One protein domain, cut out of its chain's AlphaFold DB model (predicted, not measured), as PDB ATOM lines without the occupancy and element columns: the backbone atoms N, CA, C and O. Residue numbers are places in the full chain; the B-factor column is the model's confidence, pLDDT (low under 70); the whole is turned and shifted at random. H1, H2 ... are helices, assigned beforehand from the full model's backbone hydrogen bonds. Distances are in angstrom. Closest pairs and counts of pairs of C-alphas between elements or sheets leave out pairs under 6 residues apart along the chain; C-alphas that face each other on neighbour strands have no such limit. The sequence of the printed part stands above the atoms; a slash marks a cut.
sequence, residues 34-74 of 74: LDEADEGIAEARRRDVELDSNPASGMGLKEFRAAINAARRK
ATOM      1  N   LEU A  34     -17.849 -23.504  -4.325       58.94
ATOM      2  CA  LEU A  34     -17.300 -24.725  -4.900       58.94
ATOM      3  C   LEU A  34     -18.488 -25.589  -5.331       58.94
ATOM      4  O   LEU A  34     -19.094 -26.266  -4.509       58.94
ATOM      5  N   ASP A  35     -18.831 -25.540  -6.615       58.25
ATOM      6  CA  ASP A  35     -19.846 -26.388  -7.254       58.25
ATOM      7  C   ASP A  35     -19.314 -27.824  -7.461       58.25
ATOM      8  O   ASP A  35     -19.638 -28.513  -8.427       58.25
ATOM      9  N   GLU A  36     -18.408 -28.269  -6.582       64.44
ATOM     10  CA  GLU A  36     -18.009 -29.667  -6.524       64.44
ATOM     11  C   GLU A  36     -19.143 -30.431  -5.840       64.44
ATOM     12  O   GLU A  36     -19.641 -30.024  -4.790       64.44
ATOM     13  N   ALA A  37     -19.563 -31.551  -6.433       70.81
ATOM     14  CA  ALA A  37     -20.676 -32.363  -5.931       70.81
ATOM     15  C   ALA A  37     -20.477 -32.863  -4.485       70.81
ATOM     16  O   ALA A  37     -21.428 -33.320  -3.855       70.81
ATOM     17  N   ASP A  38     -19.247 -32.803  -3.977       82.75
ATOM     18  CA  ASP A  38     -18.851 -33.178  -2.625       82.75
ATOM     19  C   ASP A  38     -18.448 -31.975  -1.752       82.75
ATOM     20  O   ASP A  38     -17.768 -32.163  -0.745       82.75
ATOM     21  N   GLU A  39     -18.829 -30.753  -2.138       79.38
ATOM     22  CA  GLU A  39     -18.542 -29.510  -1.408       79.38
ATOM     23  C   GLU A  39     -17.034 -29.268  -1.161       79.38
ATOM     24  O   GLU A  39     -16.645 -28.575  -0.217       79.38
ATOM     25  N   GLY A  40     -16.155 -29.839  -1.994       81.81
ATOM     26  CA  GLY A  40     -14.703 -29.697  -1.865       81.81
ATOM     27  C   GLY A  40     -14.055 -30.670  -0.873       81.81
ATOM     28  O   GLY A  40     -12.893 -30.487  -0.491       81.81
ATOM     29  N   ILE A  41     -14.764 -31.717  -0.438       87.81
ATOM     30  CA  ILE A  41     -14.231 -32.734   0.484       87.81
ATOM     31  C   ILE A  41     -13.061 -33.507  -0.142       87.81
ATOM     32  O   ILE A  41     -12.073 -33.783   0.548       87.81
ATOM     33  N   ALA A  42     -13.130 -33.868  -1.426       88.19
ATOM     34  CA  ALA A  42     -12.052 -34.576  -2.110       88.19
ATOM     35  C   ALA A  42     -10.771 -33.741  -2.169       88.19
ATOM     36  O   ALA A  42      -9.676 -34.284  -2.004       88.19
ATOM     37  N   GLU A  43     -10.887 -32.432  -2.379       88.50
ATOM     38  CA  GLU A  43      -9.741 -31.525  -2.329       88.50
ATOM     39  C   GLU A  43      -9.188 -31.392  -0.906       88.50
ATOM     40  O   GLU A  43      -7.979 -31.520  -0.704       88.50
ATOM     41  N   ALA A  44     -10.052 -31.237   0.102       90.94
ATOM     42  CA  ALA A  44      -9.622 -31.187   1.498       90.94
ATOM     43  C   ALA A  44      -8.832 -32.445   1.902       90.94
ATOM     44  O   ALA A  44      -7.764 -32.336   2.501       90.94
ATOM     45  N   ARG A  45      -9.299 -33.639   1.506       94.38
ATOM     46  CA  ARG A  45      -8.593 -34.908   1.752       94.38
ATOM     47  C   ARG A  45      -7.258 -34.995   1.022       94.38
ATOM     48  O   ARG A  45      -6.295 -35.503   1.588       94.38
ATOM     49  N   ARG A  46      -7.189 -34.525  -0.228       93.25
ATOM     50  CA  ARG A  46      -5.928 -34.500  -0.986       93.25
ATOM     51  C   ARG A  46      -4.892 -33.622  -0.294       93.25
ATOM     52  O   ARG A  46      -3.758 -34.064  -0.128       93.25
ATOM     53  N   ARG A  47      -5.296 -32.436   0.169       90.12
ATOM     54  CA  ARG A  47      -4.414 -31.542   0.926       90.12
ATOM     55  C   ARG A  47      -3.976 -32.111   2.267       90.12
ATOM     56  O   ARG A  47      -2.828 -31.907   2.637       90.12
ATOM     57  N   ASP A  48      -4.849 -32.831   2.964       93.75
ATOM     58  CA  ASP A  48      -4.516 -33.496   4.230       93.75
ATOM     59  C   ASP A  48      -3.397 -34.535   4.032       93.75
ATOM     60  O   ASP A  48      -2.357 -34.478   4.682       93.75
ATOM     61  N   VAL A  49      -3.540 -35.397   3.016       95.75
ATOM     62  CA  VAL A  49      -2.523 -36.404   2.655       95.75
ATOM     63  C   VAL A  49      -1.208 -35.764   2.200       95.75
ATOM     64  O   VAL A  49      -0.126 -36.268   2.520       95.75
ATOM     65  N   GLU A  50      -1.267 -34.664   1.445       94.31
ATOM     66  CA  GLU A  50      -0.075 -33.916   1.032       94.31
ATOM     67  C   GLU A  50       0.671 -33.335   2.244       94.31
ATOM     68  O   GLU A  50       1.901 -33.414   2.306       94.31
ATOM     69  N   LEU A  51      -0.066 -32.807   3.225       93.25
ATOM     70  CA  LEU A  51       0.493 -32.237   4.450       93.25
ATOM     71  C   LEU A  51       1.116 -33.313   5.347       93.25
ATOM     72  O   LEU A  51       2.200 -33.099   5.886       93.25
ATOM     73  N   ASP A  52       0.481 -34.481   5.450       94.12
ATOM     74  CA  ASP A  52       1.037 -35.644   6.152       94.12
ATOM     75  C   ASP A  52       2.331 -36.137   5.490       94.12
ATOM     76  O   ASP A  52       3.300 -36.492   6.167       94.12
ATOM     77  N   SER A  53       2.364 -36.133   4.155       95.50
ATOM     78  CA  SER A  53       3.519 -36.590   3.373       95.50
ATOM     79  C   SER A  53       4.690 -35.607   3.423       95.50
ATOM     80  O   SER A  53       5.849 -36.018   3.353       95.50
ATOM     81  N   ASN A  54       4.408 -34.308   3.541       95.06
ATOM     82  CA  ASN A  54       5.418 -33.266   3.657       95.06
ATOM     83  C   ASN A  54       5.002 -32.192   4.677       95.06
ATOM     84  O   ASN A  54       4.585 -31.104   4.280       95.06
ATOM     85  N   PRO A  55       5.202 -32.419   5.987       90.25
ATOM     86  CA  PRO A  55       4.792 -31.459   7.015       90.25
ATOM     87  C   PRO A  55       5.451 -30.079   6.890       90.25
ATOM     88  O   PRO A  55       4.927 -29.091   7.401       90.25
ATOM     89  N   ALA A  56       6.594 -29.992   6.200       92.06
ATOM     90  CA  ALA A  56       7.301 -28.740   5.947       92.06
ATOM     91  C   ALA A  56       6.643 -27.861   4.865       92.06
ATOM     92  O   ALA A  56       7.006 -26.693   4.749       92.06
ATOM     93  N   SER A  57       5.691 -28.385   4.076       88.69
ATOM     94  CA  SER A  57       4.859 -27.560   3.182       88.69
ATOM     95  C   SER A  57       3.806 -26.754   3.953       88.69
ATOM     96  O   SER A  57       3.290 -25.757   3.443       88.69
ATOM     97  N   GLY A  58       3.501 -27.173   5.185       89.06
ATOM     98  CA  GLY A  58       2.576 -26.510   6.087       89.06
ATOM     99  C   GLY A  58       3.225 -25.436   6.955       89.06
ATOM    100  O   GLY A  58       4.430 -25.203   6.941       89.06
ATOM    101  N   MET A  59       2.389 -24.786   7.760       91.62
ATOM    102  CA  MET A  59       2.810 -23.827   8.776       91.62
ATOM    103  C   MET A  59       2.508 -24.392  10.160       91.62
ATOM    104  O   MET A  59       1.400 -24.867  10.420       91.62
ATOM    105  N   GLY A  60       3.464 -24.297  11.083       92.44
ATOM    106  CA  GLY A  60       3.235 -24.705  12.462       92.44
ATOM    107  C   GLY A  60       2.208 -23.806  13.159       92.44
ATOM    108  O   GLY A  60       2.118 -22.605  12.904       92.44
ATOM    109  N   LEU A  61       1.472 -24.339  14.140       92.56
ATOM    110  CA  LEU A  61       0.454 -23.571  14.878       92.56
ATOM    111  C   LEU A  61       1.004 -22.277  15.510       92.56
ATOM    112  O   LEU A  61       0.311 -21.259  15.587       92.56
ATOM    113  N   LYS A  62       2.257 -22.301  15.980       95.56
ATOM    114  CA  LYS A  62       2.930 -21.121  16.543       95.56
ATOM    115  C   LYS A  62       3.155 -20.039  15.484       95.56
ATOM    116  O   LYS A  62       2.909 -18.866  15.758       95.56
ATOM    117  N   GLU A  63       3.598 -20.436  14.297       94.81
ATOM    118  CA  GLU A  63       3.835 -19.543  13.160       94.81
ATOM    119  C   GLU A  63       2.515 -18.949  12.662       94.81
ATOM    120  O   GLU A  63       2.415 -17.733  12.497       94.81
ATOM    121  N   PHE A  64       1.461 -19.768  12.577       94.25
ATOM    122  CA  PHE A  64       0.116 -19.320  12.212       94.25
ATOM    123  C   PHE A  64      -0.409 -18.247  13.168       94.25
ATOM    124  O   PHE A  64      -0.840 -17.170  12.748       94.25
ATOM    125  N   ARG A  65      -0.312 -18.490  14.480       96.50
ATOM    126  CA  ARG A  65      -0.719 -17.510  15.498       96.50
ATOM    127  C   ARG A  65       0.079 -16.211  15.392       96.50
ATOM    128  O   ARG A  65      -0.494 -15.133  15.555       96.50
ATOM    129  N   ALA A  66       1.380 -16.291  15.118       95.75
ATOM    130  CA  ALA A  66       2.213 -15.109  14.935       95.75
ATOM    131  C   ALA A  66       1.775 -14.291  13.708       95.75
ATOM    132  O   ALA A  66       1.614 -13.073  13.825       95.75
ATOM    133  N   ALA A  67       1.508 -14.951  12.577       94.19
ATOM    134  CA  ALA A  67       1.060 -14.315  11.341       94.19
ATOM    135  C   ALA A  67      -0.290 -13.597  11.509       94.19
ATOM    136  O   ALA A  67      -0.408 -12.417  11.175       94.19
ATOM    137  N   ILE A  68      -1.282 -14.259  12.117       95.50
ATOM    138  CA  ILE A  68      -2.599 -13.657  12.390       95.50
ATOM    139  C   ILE A  68      -2.477 -12.442  13.318       95.50
ATOM    140  O   ILE A  68      -3.072 -11.393  13.064       95.50
ATOM    141  N   ASN A  69      -1.671 -12.541  14.377       94.31
ATOM    142  CA  ASN A  69      -1.456 -11.424  15.298       94.31
ATOM    143  C   ASN A  69      -0.693 -10.257  14.656       94.31
ATOM    144  O   ASN A  69      -0.843  -9.118  15.094       94.31
ATOM    145  N   ALA A  70       0.164 -10.515  13.668       92.44
ATOM    146  CA  ALA A  70       0.829  -9.466  12.900       92.44
ATOM    147  C   ALA A  70      -0.146  -8.769  11.940       92.44
ATOM    148  O   ALA A  70      -0.146  -7.544  11.864       92.44
ATOM    149  N   ALA A  71      -1.013  -9.531  11.266       90.94
ATOM    150  CA  ALA A  71      -2.014  -8.992  10.346       90.94
ATOM    151  C   ALA A  71      -3.044  -8.088  11.044       90.94
ATOM    152  O   ALA A  71      -3.430  -7.073  10.487       90.94
ATOM    153  N   ARG A  72      -3.437  -8.413  12.284       85.56
ATOM    154  CA  ARG A  72      -4.382  -7.615  13.095       85.56
ATOM    155  C   ARG A  72      -3.820  -6.297  13.641       85.56
ATOM    156  O   ARG A  72      -4.571  -5.519  14.215       85.56
ATOM    157  N   ARG A  73      -2.503  -6.094  13.562       77.50
ATOM    158  CA  ARG A  73      -1.815  -4.888  14.057       77.50
ATOM    159  C   ARG A  73      -1.543  -3.854  12.958       77.50
ATOM    160  O   ARG A  73      -0.939  -2.828  13.254       77.50
ATOM    161  N   LYS A  74      -1.942  -4.149  11.721       56.59
ATOM    162  CA  LYS A  74      -1.980  -3.209  10.597       56.59
ATOM    163  C   LYS A  74      -3.385  -2.649  10.455       56.59
ATOM    164  O   LYS A  74      -3.474  -1.483  10.023       56.59
TER     165      LYS A  74
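Overview. This is residues 34 to 74 of the 74 residues of an uncharacterized protein of Verrucomicrobia bacterium RIFCSPLOWO2_12_FULL_64_8 (UniProt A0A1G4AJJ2). Two separate helices make a wide, open V, with H1 as one arm, H2 as the other, and the link of residues 54 to 60 between them at the point. No core lies between the arms, and residues 34 to 40 run on beyond the outer end of H1. The printed part has 41 residues with two named helices, H1 then H2, no named strand, and the class all helix. It is extended, with a radius of gyration of the C-alphas of 14.2 A, and only just flat, spanning 39 by 26 by 10 A.

Along the chain. H1, residues 41 to 53, is 18.4 A long and begins at C-alpha 41 (-14.231, -32.734, 0.484). H2, residues 61 to 71, is 15.5 A long and ends at C-alpha 71 (-2.014, -8.992, 10.346).

Arrangement. H1 and H2 are apart, joined by a short link of 7 residues. In H1 and H2 every O i to N i+4 pair is within hydrogen-bond range.

Size, cuts and confidence. The C-alphas farthest apart, of Ala 37 and Arg 73, are 38.9 A apart. The printed part has no cut. pLDDT is under 70 at residues 34 to 36 and 74.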